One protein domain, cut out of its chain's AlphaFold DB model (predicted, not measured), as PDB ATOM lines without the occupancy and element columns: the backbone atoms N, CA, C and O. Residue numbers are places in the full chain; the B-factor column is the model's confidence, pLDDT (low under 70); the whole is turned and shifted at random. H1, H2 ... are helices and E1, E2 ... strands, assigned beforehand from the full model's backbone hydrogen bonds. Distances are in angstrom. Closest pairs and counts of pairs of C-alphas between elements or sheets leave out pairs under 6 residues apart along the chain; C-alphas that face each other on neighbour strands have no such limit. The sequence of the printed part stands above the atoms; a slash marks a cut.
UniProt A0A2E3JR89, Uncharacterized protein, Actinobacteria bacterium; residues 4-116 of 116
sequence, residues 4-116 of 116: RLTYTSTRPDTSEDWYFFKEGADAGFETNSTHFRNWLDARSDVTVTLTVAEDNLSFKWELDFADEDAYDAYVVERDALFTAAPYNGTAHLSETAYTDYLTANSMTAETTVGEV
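Overview. This is residues 4 to 116 of the 116 residues of an uncharacterized protein of Actinobacteria bacterium (UniProt A0A2E3JR89). A twisted sheet of four strands makes a wall with one face bare, and the three helices stand off its other face. H2 slants away from the end of the sheet where E1 begins, H3 sits by the end where E1 stops, and H1 lies toward the E2 edge of the sheet, grazing it only with residues 40 to 41; the long link of residues 82 to 95 joins H2 to H3 on the side away from the sheet. The printed part has 113 residues, with three named helices and four named strands in the order E1 H1 E2 E3 H2 H3 E4, and its class is mixed, helices and strands. The sheet runs E2 E3 E1 E4, antiparallel throughout. The whole is compact, with a radius of gyration of the C-alphas of 14.5 A and spans of 41 by 33 by 20 A.

Along the chain. E1, residues 4 to 10, begins at C-alpha 4 at (-29.967, -15.929, -31.734). H1, residues 27 to 41, is 20.8 A long and begins at C-alpha 27 at (-9.547, -2.369, -48.895). E2 is residues 47 to 52 and E3 residues 58 to 65, 23.0 A long. H2, residues 68 to 81, is 19.6 A long, and H3 is residues 96 to 104. E4, residues 108 to 115, is 23.5 A long and ends at C-alpha 115 at (-33.005, -17.355, -26.497).

Arrangement. E1 is an inner strand, antiparallel to E4, with N 6 and O 112 2.8 A apart, and to E3, with N 7 and O 61 2.8 A apart. E2 and E3 form a hairpin, with N 49 and O 62 2.8 A apart. E1, H1 and E2 are a split strand-helix-strand unit, two strands running the same way with E3 between them; E3, H2, H3 and E4 are another, with E1 between. Both crossovers are right-handed. H2 is on the sheet at a height of 11.0 A, over E3 and only just over E1, where 3 of its C-alphas fall. It runs only just slantwise to the strands, at 31 degrees to E3 on the local plane. The closest C-alphas of H2 and E3 are those of Tyr 71 and Phe 65, 5.9 A apart. H3 only grazes the sheet, with residues 99 to 102; its closest C-alphas with E4 are those of Leu 102 and Thr 108, 6.4 A apart. H1 is only just on the sheet, with 5 pairs of C-alphas within 10 A, and only grazes it, with residues 40 to 41. H1 and H2 are near each other, with 7 pairs of C-alphas within 10 A. H1 and H3 are only just apart, at 8.1 A, and H2 and H3 are apart. In H1, H2 and H3 every O i to N i+4 pair is within hydrogen-bond range.

Size, cuts and confidence. The two C-alphas farthest apart, those of Ser 15 and Asp 69, are 41.2 A apart. The printed part has no cut, and its first and last C-alphas are 6.4 A apart. The links E1 to H1, 16 residues, and H2 to H3, 14 residues, are long. The mean pLDDT of the printed part is 84.8, with residues 24 to 25 and 85 to 94 under 70 in this model.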
ATOM      1  N   ARG A   4     -30.174 -16.916 -30.672       96.06
ATOM      2  CA  ARG A   4     -29.967 -15.929 -31.734       96.06
ATOM      3  C   ARG A   4     -28.943 -14.886 -31.343       96.06
ATOM      4  O   ARG A   4     -29.047 -14.264 -30.289       96.06
ATOM      5  N   LEU A   5     -28.023 -14.627 -32.266       94.69
ATOM      6  CA  LEU A   5     -27.227 -13.405 -32.294       94.69
ATOM      7  C   LEU A   5     -27.872 -12.433 -33.279       94.69
ATOM      8  O   LEU A   5     -28.166 -12.786 -34.417       94.69
ATOM      9  N   THR A   6     -28.073 -11.198 -32.849       93.88
ATOM     10  CA  THR A   6     -28.616 -10.119 -33.666       93.88
ATOM     11  C   THR A   6     -27.620  -8.979 -33.701       93.88
ATOM     12  O   THR A   6     -27.277  -8.426 -32.664       93.88
ATOM     13  N   TYR A   7     -27.211  -8.575 -34.892       90.94
ATOM     14  CA  TYR A   7     -26.435  -7.370 -35.121       90.94
ATOM     15  C   TYR A   7     -27.307  -6.333 -35.829       90.94
ATOM     16  O   TYR A   7     -27.873  -6.622 -36.880       90.94
ATOM     17  N   THR A   8     -27.432  -5.138 -35.259       92.31
ATOM     18  CA  THR A   8     -28.211  -4.032 -35.833       92.31
ATOM     19  C   THR A   8     -27.297  -2.842 -36.045       92.31
ATOM     20  O   THR A   8     -26.559  -2.479 -35.133       92.31
ATOM     21  N   SER A   9     -27.369  -2.203 -37.210       91.50
ATOM     22  CA  SER A   9     -26.718  -0.917 -37.446       91.50
ATOM     23  C   SER A   9     -27.709   0.087 -38.010       91.50
ATOM     24  O   SER A   9     -28.551  -0.257 -38.842       91.50
ATOM     25  N   THR A  10     -27.605   1.321 -37.524       93.94
ATOM     26  CA  THR A  10     -28.526   2.414 -37.816       93.94
ATOM     27  C   THR A  10     -27.737   3.655 -38.204       93.94
ATOM     28  O   THR A  10     -26.799   4.041 -37.508       93.94
ATOM     29  N   ARG A  11     -28.136   4.308 -39.293       94.56
ATOM     30  CA  ARG A  11     -27.622   5.612 -39.721       94.56
ATOM     31  C   ARG A  11     -28.673   6.706 -39.495       94.56
ATOM     32  O   ARG A  11     -29.865   6.412 -39.573       94.56
ATOM     33  N   PRO A  12     -28.264   7.951 -39.195       94.00
ATOM     34  CA  PRO A  12     -29.201   9.042 -38.915       94.00
ATOM     35  C   PRO A  12     -29.959   9.512 -40.165       94.00
ATOM     36  O   PRO A  12     -31.092   9.977 -40.062       94.00
ATOM     37  N   ASP A  13     -29.339   9.385 -41.337       93.38
ATOM     38  CA  ASP A  13     -29.901   9.700 -42.645       93.38
ATOM     39  C   ASP A  13     -29.151   8.920 -43.745       93.38
ATOM     40  O   ASP A  13     -28.278   8.100 -43.461       93.38
ATOM     41  N   THR A  14     -29.505   9.153 -45.011       91.69
ATOM     42  CA  THR A  14     -28.890   8.497 -46.175       91.69
ATOM     43  C   THR A  14     -27.835   9.362 -46.871       91.69
ATOM     44  O   THR A  14     -27.571   9.139 -48.051       91.69
ATOM     45  N   SER A  15     -27.307  10.397 -46.208       91.56
ATOM     46  CA  SER A  15     -26.257  11.255 -46.783       91.56
ATOM     47  C   SER A  15     -24.932  10.513 -46.929       91.56
ATOM     48  O   SER A  15     -24.180  10.777 -47.863       91.56
ATOM     49  N   GLU A  16     -24.705   9.546 -46.045       89.31
ATOM     50  CA  GLU A  16     -23.534   8.686 -46.009       89.31
ATOM     51  C   GLU A  16     -23.924   7.241 -46.336       89.31
ATOM     52  O   GLU A  16     -24.941   6.706 -45.858       89.31
ATOM     53  N   ASP A  17     -23.107   6.602 -47.168       87.25
ATOM     54  CA  ASP A  17     -23.261   5.191 -47.492       87.25
ATOM     55  C   ASP A  17     -22.921   4.311 -46.291       87.25
ATOM     56  O   ASP A  17     -22.223   4.691 -45.353       87.25
ATOM     57  N   TRP A  18     -23.411   3.076 -46.309       84.12
ATOM     58  CA  TRP A  18     -22.939   2.100 -45.341       84.12
ATOM     59  C   TRP A  18     -21.440   1.876 -45.529       84.12
ATOM     60  O   TRP A  18     -20.966   1.778 -46.659       84.12
ATOM     61  N   TYR A  19     -20.689   1.746 -44.432       80.44
ATOM     62  CA  TYR A  19     -19.225   1.660 -44.497       80.44
ATOM     63  C   TYR A  19     -18.708   0.570 -45.446       80.44
ATOM     64  O   TYR A  19     -17.705   0.763 -46.119       80.44
ATOM     65  N   PHE A  20     -19.419  -0.553 -45.525       72.50
ATOM     66  CA  PHE A  20     -19.106  -1.702 -46.380       72.50
ATOM     67  C   PHE A  20     -19.491  -1.517 -47.858       72.50
ATOM     68  O   PHE A  20     -19.192  -2.386 -48.671       72.50
ATOM     69  N   PHE A  21     -20.164  -0.421 -48.208       74.69
ATOM     70  CA  PHE A  21     -20.599  -0.107 -49.571       74.69
ATOM     71  C   PHE A  21     -20.095   1.248 -50.084       74.69
ATOM     72  O   PHE A  21     -20.345   1.575 -51.243       74.69
ATOM     73  N   LYS A  22     -19.415   2.046 -49.250       78.44
ATOM     74  CA  LYS A  22     -18.953   3.378 -49.646       78.44
ATOM     75  C   LYS A  22     -17.773   3.302 -50.618       78.44
ATOM     76  O   LYS A  22     -16.882   2.464 -50.485       78.44
ATOM     77  N   GLU A  23     -17.708   4.259 -51.533       70.62
ATOM     78  CA  GLU A  23     -16.547   4.439 -52.401       70.62
ATOM     79  C   GLU A  23     -15.326   4.866 -51.560       70.62
ATOM     80  O   GLU A  23     -15.360   5.866 -50.843       70.62
ATOM     81  N   GLY A  24     -14.244   4.082 -51.600       67.31
ATOM     82  CA  GLY A  24     -13.052   4.327 -50.781       67.31
ATOM     83  C   GLY A  24     -13.143   3.786 -49.349       67.31
ATOM     84  O   GLY A  24     -12.452   4.291 -48.458       67.31
ATOM     85  N   ALA A  25     -13.987   2.777 -49.105       69.00
ATOM     86  CA  ALA A  25     -13.829   1.926 -47.931       69.00
ATOM     87  C   ALA A  25     -12.405   1.343 -47.874       69.00
ATOM     88  O   ALA A  25     -11.715   1.213 -48.889       69.00
ATOM     89  N   ASP A  26     -11.937   1.040 -46.663       72.44
ATOM     90  CA  ASP A  26     -10.621   0.436 -46.497       72.44
ATOM     91  C   ASP A  26     -10.595  -0.935 -47.197       72.44
ATOM     92  O   ASP A  26     -11.429  -1.801 -46.924       72.44
ATOM     93  N   ALA A  27      -9.646  -1.133 -48.116       71.38
ATOM     94  CA  ALA A  27      -9.547  -2.369 -48.895       71.38
ATOM     95  C   ALA A  27      -9.301  -3.605 -48.007       71.38
ATOM     96  O   ALA A  27      -9.685  -4.719 -48.375       71.38
ATOM     97  N   GLY A  28      -8.681  -3.420 -46.836       71.12
ATOM     98  CA  GLY A  28      -8.558  -4.445 -45.807       71.12
ATOM     99  C   GLY A  28      -9.922  -4.812 -45.231       71.12
ATOM    100  O   GLY A  28     -10.269  -5.990 -45.219       71.12
ATOM    101  N   PHE A  29     -10.740  -3.823 -44.867       71.06
ATOM    102  CA  PHE A  29     -12.091  -4.059 -44.350       71.06
ATOM    103  C   PHE A  29     -13.019  -4.749 -45.362       71.06
ATOM    104  O   PHE A  29     -13.735  -5.684 -44.997       71.06
ATOM    105  N   GLU A  30     -13.013  -4.344 -46.638       71.00
ATOM    106  CA  GLU A  30     -13.799  -5.016 -47.691       71.00
ATOM    107  C   GLU A  30     -13.370  -6.479 -47.873       71.00
ATOM    108  O   GLU A  30     -14.208  -7.387 -47.967       71.00
ATOM    109  N   THR A  31     -12.056  -6.719 -47.868       74.81
ATOM    110  CA  THR A  31     -11.471  -8.060 -47.953       74.81
ATOM    111  C   THR A  31     -11.891  -8.907 -46.749       74.81
ATOM    112  O   THR A  31     -12.379 -10.024 -46.921       74.81
ATOM    113  N   ASN A  32     -11.806  -8.359 -45.534       73.00
ATOM    114  CA  ASN A  32     -12.193  -9.036 -44.294       73.00
ATOM    115  C   ASN A  32     -13.699  -9.321 -44.237       73.00
ATOM    116  O   ASN A  32     -14.102 -10.426 -43.878       73.00
ATOM    117  N   SER A  33     -14.530  -8.364 -44.655       74.69
ATOM    118  CA  SER A  33     -15.989  -8.511 -44.722       74.69
ATOM    119  C   SER A  33     -16.395  -9.604 -45.708       74.69
ATOM    120  O   SER A  33     -17.231 -10.451 -45.392       74.69
ATOM    121  N   THR A  34     -15.764  -9.631 -46.885       76.56
ATOM    122  CA  THR A  34     -15.981 -10.673 -47.901       76.56
ATOM    123  C   THR A  34     -15.566 -12.039 -47.377       76.56
ATOM    124  O   THR A  34     -16.291 -13.021 -47.526       76.56
ATOM    125  N   HIS A  35     -14.408 -12.120 -46.731       77.56
ATOM    126  CA  HIS A  35     -13.927 -13.361 -46.155       77.56
ATOM    127  C   HIS A  35     -14.822 -13.882 -45.020       77.56
ATOM    128  O   HIS A  35     -15.150 -15.068 -45.009       77.56
ATOM    129  N   PHE A  36     -15.262 -13.008 -44.110       80.31
ATOM    130  CA  PHE A  36     -16.195 -13.363 -43.043       80.31
ATOM    131  C   PHE A  36     -17.537 -13.839 -43.607       80.31
ATOM    132  O   PHE A  36     -18.037 -14.883 -43.191       80.31
ATOM    133  N   ARG A  37     -18.080 -13.134 -44.610       80.88
ATOM    134  CA  ARG A  37     -19.292 -13.554 -45.324       80.88
ATOM    135  C   ARG A  37     -19.112 -14.934 -45.955       80.88
ATOM    136  O   ARG A  37     -19.953 -15.790 -45.737       80.88
ATOM    137  N   ASN A  38     -18.010 -15.176 -46.662       83.50
ATOM    138  CA  ASN A  38     -17.739 -16.475 -47.285       83.50
ATOM    139  C   ASN A  38     -17.620 -17.609 -46.256       83.50
ATOM    140  O   ASN A  38     -18.100 -18.711 -46.505       83.50
ATOM    141  N   TRP A  39     -16.975 -17.358 -45.112       86.06
ATOM    142  CA  TRP A  39     -16.901 -18.328 -44.017       86.06
ATOM    143  C   TRP A  39     -18.289 -18.636 -43.459       86.06
ATOM    144  O   TRP A  39     -18.618 -19.803 -43.268       86.06
ATOM    145  N   LEU A  40     -19.110 -17.605 -43.252       87.00
ATOM    146  CA  LEU A  40     -20.465 -17.743 -42.735       87.00
ATOM    147  C   LEU A  40     -21.395 -18.457 -43.733       87.00
ATOM    148  O   LEU A  40     -22.132 -19.351 -43.337       87.00
ATOM    149  N   ASP A  41     -21.313 -18.133 -45.023       85.50
ATOM    150  CA  ASP A  41     -22.113 -18.757 -46.088       85.50
ATOM    151  C   ASP A  41     -21.733 -20.232 -46.326       85.50
ATOM    152  O   ASP A  41     -22.534 -21.010 -46.845       85.50
ATOM    153  N   ALA A  42     -20.515 -20.639 -45.951       87.94
ATOM    154  CA  ALA A  42     -20.076 -22.032 -46.008       87.94
ATOM    155  C   ALA A  42     -20.613 -22.889 -44.844       87.94
ATOM    156  O   ALA A  42     -20.467 -24.116 -44.869       87.94
ATOM    157  N   ARG A  43     -21.212 -22.267 -43.822       88.81
ATOM    158  CA  ARG A  43     -21.783 -22.964 -42.668       88.81
ATOM    159  C   ARG A  43     -23.162 -23.525 -42.990       88.81
ATOM    160  O   ARG A  43     -23.946 -22.935 -43.722       88.81
ATOM    161  N   SER A  44     -23.462 -24.678 -42.402       89.31
ATOM    162  CA  SER A  44     -24.786 -25.323 -42.498       89.31
ATOM    163  C   SER A  44     -25.504 -25.412 -41.150       89.31
ATOM    164  O   SER A  44     -26.670 -25.786 -41.083       89.31
ATOM    165  N   ASP A  45     -24.794 -25.056 -40.083       88.75
ATOM    166  CA  ASP A  45     -25.193 -25.082 -38.680       88.75
ATOM    167  C   ASP A  45     -25.738 -23.731 -38.180       88.75
ATOM    168  O   ASP A  45     -26.209 -23.644 -37.049       88.75
ATOM    169  N   VAL A  46     -25.713 -22.695 -39.026       91.88
ATOM    170  CA  VAL A  46     -26.209 -21.344 -38.724       91.88
ATOM    171  C   VAL A  46     -27.128 -20.882 -39.844       91.88
ATOM    172  O   VAL A  46     -26.780 -20.988 -41.019       91.88
ATOM    173  N   THR A  47     -28.290 -20.330 -39.493       93.38
ATOM    174  CA  THR A  47     -29.148 -19.633 -40.465       93.38
ATOM    175  C   THR A  47     -28.912 -18.135 -40.366       93.38
ATOM    176  O   THR A  47     -29.004 -17.574 -39.280       93.38
ATOM    177  N   VAL A  48     -28.618 -17.484 -41.493       91.69
ATOM    178  CA  VAL A  48     -28.329 -16.044 -41.548       91.69
ATOM    179  C   VAL A  48     -29.453 -15.313 -42.264       91.69
ATOM    180  O   VAL A  48     -29.744 -15.601 -43.424       91.69
ATOM    181  N   THR A  49     -30.028 -14.313 -41.607       92.75
ATOM    182  CA  THR A  49     -31.056 -13.444 -42.182       92.75
ATOM    183  C   THR A  49     -30.574 -12.000 -42.186       92.75
ATOM    184  O   THR A  49     -30.226 -11.455 -41.142       92.75
ATOM    185  N   LEU A  50     -30.569 -11.362 -43.361       91.44
ATOM    186  CA  LEU A  50     -30.354  -9.921 -43.503       91.44
ATOM    187  C   LEU A  50     -31.692  -9.233 -43.761       91.44
ATOM    188  O   LEU A  50     -32.320  -9.467 -44.792       91.44
ATOM    189  N   THR A  51     -32.087  -8.345 -42.856       94.69
ATOM    190  CA  THR A  51     -33.260  -7.481 -43.017       94.69
ATOM    191  C   THR A  51     -32.805  -6.034 -43.121       94.69
ATOM    192  O   THR A  51     -32.083  -5.557 -42.252       94.69
ATOM    193  N   VAL A  52     -33.230  -5.322 -44.162       92.75
ATOM    194  CA  VAL A  52     -33.036  -3.868 -44.289       92.75
ATOM    195  C   VAL A  52     -34.389  -3.205 -44.067       92.75
ATOM    196  O   VAL A  52     -35.384  -3.642 -44.646       92.75
ATOM    197  N   ALA A  53     -34.442  -2.193 -43.204       94.25
ATOM    198  CA  ALA A  53     -35.664  -1.443 -42.949       94.25
ATOM    199  C   ALA A  53     -36.120  -0.684 -44.206       94.25
ATOM    200  O   ALA A  53     -35.305  -0.292 -45.041       94.25
ATOM    201  N   GLU A  54     -37.431  -0.461 -44.337       95.00
ATOM    202  CA  GLU A  54     -38.028   0.191 -45.517       95.00
ATOM    203  C   GLU A  54     -37.505   1.614 -45.747       95.00
ATOM    204  O   GLU A  54     -37.384   2.061 -46.887       95.00
ATOM    205  N   ASP A  55     -37.160   2.317 -44.667       93.56
ATOM    206  CA  ASP A  55     -36.560   3.652 -44.700       93.56
ATOM    207  C   ASP A  55     -35.075   3.644 -45.104       93.56
ATOM    208  O   ASP A  55     -34.482   4.703 -45.309       93.56
ATOM    209  N   ASN A  56     -34.476   2.455 -45.244       90.69
ATOM    210  CA  ASN A  56     -33.060   2.243 -45.511       90.69
ATOM    211  C   ASN A  56     -32.144   2.904 -44.458       90.69
ATOM    212  O   ASN A  56     -30.982   3.197 -44.745       90.69
ATOM    213  N   LEU A  57     -32.642   3.165 -43.246       94.38
ATOM    214  CA  LEU A  57     -31.868   3.764 -42.154       94.38
ATOM    215  C   LEU A  57     -31.301   2.722 -41.203       94.38
ATOM    216  O   LEU A  57     -30.355   3.019 -40.481       94.38
ATOM    217  N   SER A  58     -31.836   1.506 -41.207       93.88
ATOM    218  CA  SER A  58     -31.295   0.416 -40.406       93.88
ATOM    219  C   SER A  58     -31.231  -0.886 -41.181       93.88
ATOM    220  O   SER A  58     -32.038  -1.154 -42.074       93.88
ATOM    221  N   PHE A  59     -30.261  -1.713 -40.821       92.38
ATOM    222  CA  PHE A  59     -30.239  -3.108 -41.217       92.38
ATOM    223  C   PHE A  59     -29.933  -3.993 -40.013       92.38
ATOM    224  O   PHE A  59     -29.339  -3.561 -39.022       92.38
ATOM    225  N   LYS A  60     -30.340  -5.252 -40.128       93.44
ATOM    226  CA  LYS A  60     -30.224  -6.275 -39.102       93.44
ATOM    227  C   LYS A  60     -29.674  -7.560 -39.708       93.44
ATOM    228  O   LYS A  60     -30.199  -8.026 -40.716       93.44
ATOM    229  N   TRP A  61     -28.634  -8.117 -39.101       91.06
ATOM    230  CA  TRP A  61     -28.159  -9.478 -39.340       91.06
ATOM    231  C   TRP A  61     -28.579 -10.347 -38.165       91.06
ATOM    232  O   TRP A  61     -28.180 -10.087 -37.033       91.06
ATOM    233  N   GLU A  62     -29.362 -11.378 -38.429       94.38
ATOM    234  CA  GLU A  62     -29.754 -12.371 -37.436       94.38
ATOM    235  C   GLU A  62     -29.091 -13.698 -37.781       94.38
ATOM    236  O   GLU A  62     -29.168 -14.154 -38.921       94.38
ATOM    237  N   LEU A  63     -28.401 -14.278 -36.805       94.75
ATOM    238  CA  LEU A  63     -27.800 -15.600 -36.875       94.75
ATOM    239  C   LEU A  63     -28.557 -16.489 -35.893       94.75
ATOM    240  O   LEU A  63     -28.494 -16.258 -34.685       94.75
ATOM    241  N   ASP A  64     -29.285 -17.465 -36.424       95.75
ATOM    242  CA  ASP A  64     -30.049 -18.441 -35.653       95.75
ATOM    243  C   ASP A  64     -29.256 -19.738 -35.479       95.75
ATOM    244  O   ASP A  64     -28.729 -20.300 -36.446       95.75
ATOM    245  N   PHE A  65     -29.245 -20.226 -34.242       95.75
ATOM    246  CA  PHE A  65     -28.585 -21.443 -33.791       95.75
ATOM    247  C   PHE A  65     -29.619 -22.402 -33.194       95.75
ATOM    248  O   PHE A  65     -30.638 -21.985 -32.634       95.75
ATOM    249  N   ALA A  66     -29.350 -23.705 -33.293       95.56
ATOM    250  CA  ALA A  66     -30.231 -24.731 -32.734       95.56
ATOM    251  C   ALA A  66     -30.376 -24.613 -31.204       95.56
ATOM    252  O   ALA A  66     -31.460 -24.857 -30.662       95.56
ATOM    253  N   ASP A  67     -29.288 -24.229 -30.535       95.25
ATOM    254  CA  ASP A  67     -29.168 -24.046 -29.092       95.25
ATOM    255  C   ASP A  67     -27.948 -23.189 -28.710       95.25
ATOM    256  O   ASP A  67     -27.207 -22.712 -29.572       95.25
ATOM    257  N   GLU A  68     -27.795 -22.944 -27.405       95.06
ATOM    258  CA  GLU A  68     -26.682 -22.184 -26.826       95.06
ATOM    259  C   GLU A  68     -25.330 -22.880 -27.066       95.06
ATOM    260  O   GLU A  68     -24.362 -22.206 -27.398       95.06
ATOM    261  N   ASP A  69     -25.272 -24.218 -27.025       95.31
ATOM    262  CA  ASP A  69     -24.042 -24.975 -27.307       95.31
ATOM    263  C   ASP A  69     -23.567 -24.757 -28.758       95.31
ATOM    264  O   ASP A  69     -22.372 -24.583 -29.017       95.31
ATOM    265  N   ALA A  70     -24.495 -24.731 -29.723       94.62
ATOM    266  CA  ALA A  70     -24.192 -24.411 -31.116       94.62
ATOM    267  C   ALA A  70     -23.712 -22.958 -31.288       94.62
ATOM    268  O   ALA A  70     -22.798 -22.699 -32.076       94.62
ATOM    269  N   TYR A  71     -24.290 -22.015 -30.538       94.50
ATOM    270  CA  TYR A  71     -23.815 -20.631 -30.497       94.50
ATOM    271  C   TYR A  71     -22.396 -20.531 -29.919       94.50
ATOM    272  O   TYR A  71     -21.537 -19.882 -30.519       94.50
ATOM    273  N   ASP A  72     -22.115 -21.203 -28.805       95.12
ATOM    274  CA  ASP A  72     -20.799 -21.189 -28.169       95.12
ATOM    275  C   ASP A  72     -19.726 -21.795 -29.086       95.12
ATOM    276  O   ASP A  72     -18.647 -21.218 -29.255       95.12
ATOM    277  N   ALA A  73     -20.034 -22.913 -29.754       94.25
ATOM    278  CA  ALA A  73     -19.154 -23.510 -30.755       94.25
ATOM    279  C   ALA A  73     -18.870 -22.540 -31.916       94.25
ATOM    280  O   ALA A  73     -17.714 -22.357 -32.313       94.25
ATOM    281  N   TYR A  74     -19.905 -21.860 -32.415       92.56
ATOM    282  CA  TYR A  74     -19.759 -20.827 -33.436       92.56
ATOM    283  C   TYR A  74     -18.862 -19.671 -32.970       92.56
ATOM    284  O   TYR A  74     -17.998 -19.229 -33.727       92.56
ATOM    285  N   VAL A  75     -19.030 -19.188 -31.735       90.00
ATOM    286  CA  VAL A  75     -18.219 -18.096 -31.170       90.00
ATOM    287  C   VAL A  75     -16.749 -18.490 -31.083       90.00
ATOM    288  O   VAL A  75     -15.893 -17.705 -31.491       90.00
ATOM    289  N   VAL A  76     -16.444 -19.706 -30.629       92.12
ATOM    290  CA  VAL A  76     -15.063 -20.209 -30.570       92.12
ATOM    291  C   VAL A  76     -14.424 -20.219 -31.959       92.12
ATOM    292  O   VAL A  76     -13.300 -19.744 -32.129       92.12
ATOM    293  N   GLU A  77     -15.135 -20.725 -32.968       90.00
ATOM    294  CA  GLU A  77     -14.622 -20.766 -34.338       90.00
ATOM    295  C   GLU A  77     -14.498 -19.371 -34.965       90.00
ATOM    296  O   GLU A  77     -13.525 -19.099 -35.669       90.00
ATOM    297  N   ARG A  78     -15.439 -18.466 -34.678       87.62
ATOM    298  CA  ARG A  78     -15.393 -17.061 -35.104       87.62
ATOM    299  C   ARG A  78     -14.179 -16.343 -34.515       87.62
ATOM    300  O   ARG A  78     -13.472 -15.637 -35.226       87.62
ATOM    301  N   ASP A  79     -13.925 -16.518 -33.226       84.81
ATOM    302  CA  ASP A  79     -12.811 -15.852 -32.550       84.81
ATOM    303  C   ASP A  79     -11.462 -16.449 -32.997       84.81
ATOM    304  O   ASP A  79     -10.480 -15.726 -33.184       84.81
ATOM    305  N   ALA A  80     -11.419 -17.758 -33.277       84.56
ATOM    306  CA  ALA A  80     -10.278 -18.393 -33.936       84.56
ATOM    307  C   ALA A  80     -10.046 -17.829 -35.350       84.56
ATOM    308  O   ALA A  80      -8.902 -17.582 -35.734       84.56
ATOM    309  N   LEU A  81     -11.117 -17.564 -36.108       80.50
ATOM    310  CA  LEU A  81     -11.025 -16.910 -37.412       80.50
ATOM    311  C   LEU A  81     -10.388 -15.524 -37.277       80.50
ATOM    312  O   LEU A  81      -9.403 -15.276 -37.957       80.50
ATOM    313  N   PHE A  82     -10.858 -14.674 -36.353       77.25
ATOM    314  CA  PHE A  82     -10.334 -13.312 -36.115       77.25
ATOM    315  C   PHE A  82      -8.897 -13.247 -35.571       77.25
ATOM    316  O   PHE A  82      -8.333 -12.163 -35.417       77.25
ATOM    317  N   THR A  83      -8.288 -14.387 -35.249       77.88
ATOM    318  CA  THR A  83      -6.887 -14.468 -34.810       77.88
ATOM    319  C   THR A  83      -5.979 -15.148 -35.840       77.88
ATOM    320  O   THR A  83      -4.754 -15.040 -35.744       77.88
ATOM    321  N   ALA A  84      -6.543 -15.810 -36.856       73.06
ATOM    322  CA  ALA A  84      -5.802 -16.432 -37.948       73.06
ATOM    323  C   ALA A  84      -5.447 -15.410 -39.044       73.06
ATOM    324  O   ALA A  84      -6.175 -14.459 -39.282       73.06
ATOM    325  N   ALA A  85      -4.346 -15.599 -39.776       59.72
ATOM    326  CA  ALA A  85      -4.083 -14.792 -40.974       59.72
ATOM    327  C   ALA A  85      -5.071 -15.162 -42.108       59.72
ATOM    328  O   ALA A  85      -5.362 -16.351 -42.263       59.72
ATOM    329  N   PRO A  86      -5.554 -14.209 -42.936       59.28
ATOM    330  CA  PRO A  86      -5.247 -12.768 -42.974       59.28
ATOM    331  C   PRO A  86      -6.006 -11.892 -41.952       59.28
ATOM    332  O   PRO A  86      -5.729 -10.705 -41.860       59.28
ATOM    333  N   TYR A  87      -6.901 -12.471 -41.159       60.91
ATOM    334  CA  TYR A  87      -7.813 -11.818 -40.210       60.91
ATOM    335  C   TYR A  87      -7.160 -11.291 -38.914       60.91
ATOM    336  O   TYR A  87      -7.844 -10.991 -37.940       60.91
ATOM    337  N   ASN A  88      -5.830 -11.198 -38.835       55.47
ATOM    338  CA  ASN A  88      -5.171 -10.804 -37.590       55.47
ATOM    339  C   ASN A  88      -5.467  -9.325 -37.270       55.47
ATOM    340  O   ASN A  88      -4.999  -8.435 -37.977       55.47
ATOM    341  N   GLY A  89      -6.233  -9.084 -36.199       52.03
ATOM    342  CA  GLY A  89      -6.703  -7.754 -35.792       52.03
ATOM    343  C   GLY A  89      -8.140  -7.415 -36.218       52.03
ATOM    344  O   GLY A  89      -8.572  -6.288 -35.999       52.03
ATOM    345  N   THR A  90      -8.891  -8.366 -36.789       53.91
ATOM    346  CA  THR A  90     -10.159  -8.107 -37.499       53.91
ATOM    347  C   THR A  90     -11.403  -8.515 -36.713       53.91
ATOM    348  O   THR A  90     -12.335  -9.118 -37.256       53.91
ATOM    349  N   ALA A  91     -11.477  -8.184 -35.424       60.81
ATOM    350  CA  ALA A  91     -12.801  -8.107 -34.819       60.81
ATOM    351  C   ALA A  91     -13.538  -6.977 -35.561       60.81
ATOM    352  O   ALA A  91     -13.296  -5.803 -35.325       60.81
ATOM    353  N   HIS A  92     -14.351  -7.349 -36.552       59.06
ATOM    354  CA  HIS A  92     -14.916  -6.464 -37.579       59.06
ATOM    355  C   HIS A  92     -15.667  -5.253 -37.005       59.06
ATOM    356  O   HIS A  92     -15.650  -4.178 -37.595       59.06
ATOM    357  N   LEU A  93     -16.274  -5.396 -35.821       59.69
ATOM    358  CA  LEU A  93     -16.925  -4.294 -35.102       59.69
ATOM    359  C   LEU A  93     -15.960  -3.395 -34.320       59.69
ATOM    360  O   LEU A  93     -16.346  -2.301 -33.926       59.69
ATOM    361  N   SER A  94     -14.733  -3.845 -34.074       64.19
ATOM    362  CA  SER A  94     -13.690  -3.113 -33.354       64.19
ATOM    363  C   SER A  94     -12.521  -2.685 -34.242       64.19
ATOM    364  O   SER A  94     -11.522  -2.192 -33.719       64.19
ATOM    365  N   GLU A  95     -12.601  -2.880 -35.563       72.69
ATOM    366  CA  GLU A  95     -11.638  -2.265 -36.471       72.69
ATOM    367  C   GLU A  95     -11.750  -0.744 -36.335       72.69
ATOM    368  O   GLU A  95     -12.821  -0.171 -36.541       72.69
ATOM    369  N   THR A  96     -10.640  -0.083 -35.989       78.12
ATOM    370  CA  THR A  96     -10.615   1.363 -35.709       78.12
ATOM    371  C   THR A  96     -11.228   2.171 -36.849       78.12
ATOM    372  O   THR A  96     -12.009   3.081 -36.607       78.12
ATOM    373  N   ALA A  97     -10.967   1.788 -38.101       79.75
ATOM    374  CA  ALA A  97     -11.516   2.473 -39.267       79.75
ATOM    375  C   ALA A  97     -13.052   2.368 -39.367       79.75
ATOM    376  O   ALA A  97     -13.703   3.320 -39.800       79.75
ATOM    377  N   TYR A  98     -13.636   1.246 -38.935       82.75
ATOM    378  CA  TYR A  98     -15.083   1.065 -38.879       82.75
ATOM    379  C   TYR A  98     -15.699   1.849 -37.713       82.75
ATOM    380  O   TYR A  98     -16.646   2.610 -37.916       82.75
ATOM    381  N   THR A  99     -15.131   1.745 -36.505       85.19
ATOM    382  CA  THR A  99     -15.629   2.478 -35.326       85.19
ATOM    383  C   THR A  99     -15.515   3.992 -35.484       85.19
ATOM    384  O   THR A  99     -16.430   4.728 -35.106       85.19
ATOM    385  N   ASP A 100     -14.418   4.464 -36.081       88.00
ATOM    386  CA  ASP A 100     -14.201   5.878 -36.381       88.00
ATOM    387  C   ASP A 100     -15.219   6.369 -37.407       88.00
ATOM    388  O   ASP A 100     -15.760   7.464 -37.259       88.00
ATOM    389  N   TYR A 101     -15.545   5.546 -38.409       88.31
ATOM    390  CA  TYR A 101     -16.565   5.887 -39.393       88.31
ATOM    391  C   TYR A 101     -17.961   5.987 -38.779       88.31
ATOM    392  O   TYR A 101     -18.670   6.955 -39.052       88.31
ATOM    393  N   LEU A 102     -18.355   5.026 -37.937       90.56
ATOM    394  CA  LEU A 102     -19.641   5.098 -37.242       90.56
ATOM    395  C   LEU A 102     -19.730   6.374 -36.403       90.56
ATOM    396  O   LEU A 102     -20.711   7.110 -36.482       90.56
ATOM    397  N   THR A 103     -18.664   6.675 -35.660       92.25
ATOM    398  CA  THR A 103     -18.584   7.858 -34.799       92.25
ATOM    399  C   THR A 103     -18.650   9.154 -35.607       92.25
ATOM    400  O   THR A 103     -19.429  10.045 -35.273       92.25
ATOM    401  N   ALA A 104     -17.872   9.261 -36.689       93.38
ATOM    402  CA  ALA A 104     -17.824  10.447 -37.542       93.38
ATOM    403  C   ALA A 104     -19.182  10.767 -38.186       93.38
ATOM    404  O   ALA A 104     -19.512  11.938 -38.361       93.38
ATOM    405  N   ASN A 105     -19.977   9.735 -38.480       92.19
ATOM    406  CA  ASN A 105     -21.262   9.863 -39.168       92.19
ATOM    407  C   ASN A 105     -22.469   9.674 -38.242       92.19
ATOM    408  O   ASN A 105     -23.594   9.529 -38.714       92.19
ATOM    409  N   SER A 106     -22.255   9.675 -36.919       94.44
ATOM    410  CA  SER A 106     -23.307   9.472 -35.909       94.44
ATOM    411  C   SER A 106     -24.153   8.210 -36.139       94.44
ATOM    412  O   SER A 106     -25.335   8.171 -35.794       94.44
ATOM    413  N   MET A 107     -23.553   7.179 -36.735       93.44
ATOM    414  CA  MET A 107     -24.173   5.873 -36.913       93.44
ATOM    415  C   MET A 107     -24.002   5.052 -35.635       93.44
ATOM    416  O   MET A 107     -22.997   5.160 -34.931       93.44
ATOM    417  N   THR A 108     -24.972   4.195 -35.341       92.00
ATOM    418  CA  THR A 108     -24.914   3.272 -34.208       92.00
ATOM    419  C   THR A 108     -24.862   1.834 -34.695       92.00
ATOM    420  O   THR A 108     -25.329   1.497 -35.787       92.00
ATOM    421  N   ALA A 109     -24.262   0.977 -33.879       90.44
ATOM    422  CA  ALA A 109     -24.275  -0.457 -34.079       90.44
ATOM    423  C   ALA A 109     -24.380  -1.157 -32.722       90.44
ATOM    424  O   ALA A 109     -23.746  -0.736 -31.754       90.44
ATOM    425  N   GLU A 110     -25.178  -2.215 -32.649       90.94
ATOM    426  CA  GLU A 110     -25.401  -2.994 -31.435       90.94
ATOM    427  C   GLU A 110     -25.459  -4.483 -31.773       90.94
ATOM    428  O   GLU A 110     -25.974  -4.877 -32.820       90.94
ATOM    429  N   THR A 111     -24.932  -5.311 -30.869       90.94
ATOM    430  CA  THR A 111     -25.097  -6.767 -30.917       90.94
ATOM    431  C   THR A 111     -25.870  -7.227 -29.690       90.94
ATOM    432  O   THR A 111     -25.457  -6.947 -28.567       90.94
ATOM    433  N   THR A 112     -26.960  -7.957 -29.897       93.69
ATOM    434  CA  THR A 112     -27.730  -8.618 -28.839       93.69
ATOM    435  C   THR A 112     -27.710 -10.127 -29.040       93.69
ATOM    436  O   THR A 112     -27.581 -10.619 -30.162       93.69
ATOM    437  N   VAL A 113     -27.782 -10.874 -27.940       93.75
ATOM    438  CA  VAL A 113     -27.684 -12.336 -27.930       93.75
ATOM    439  C   VAL A 113     -28.692 -12.890 -26.922       93.75
ATOM    440  O   VAL A 113     -28.808 -12.336 -25.827       93.75
ATOM    441  N   GLY A 114     -29.427 -13.947 -27.279       92.81
ATOM    442  CA  GLY A 114     -30.344 -14.611 -26.350       92.81
ATOM    443  C   GLY A 114     -31.203 -15.716 -26.963       92.81
ATOM    444  O   GLY A 114     -31.137 -15.991 -28.162       92.81
ATOM    445  N   GLU A 115     -32.016 -16.341 -26.112       91.19
ATOM    446  CA  GLU A 115     -33.005 -17.355 -26.497       91.19
ATOM    447  C   GLU A 115     -34.110 -16.764 -27.394       91.19
ATOM    448  O   GLU A 115     -34.481 -15.594 -27.244       91.19
ATOM    449  N   VAL A 116     -34.641 -17.586 -28.310       84.19
ATOM    450  CA  VAL A 116     -35.721 -17.237 -29.260       84.19
ATOM    451  C   VAL A 116     -37.045 -17.890 -28.884       84.19
ATOM    452  O   VAL A 116     -37.045 -19.111 -28.601       84.19
TER     453      VAL A 116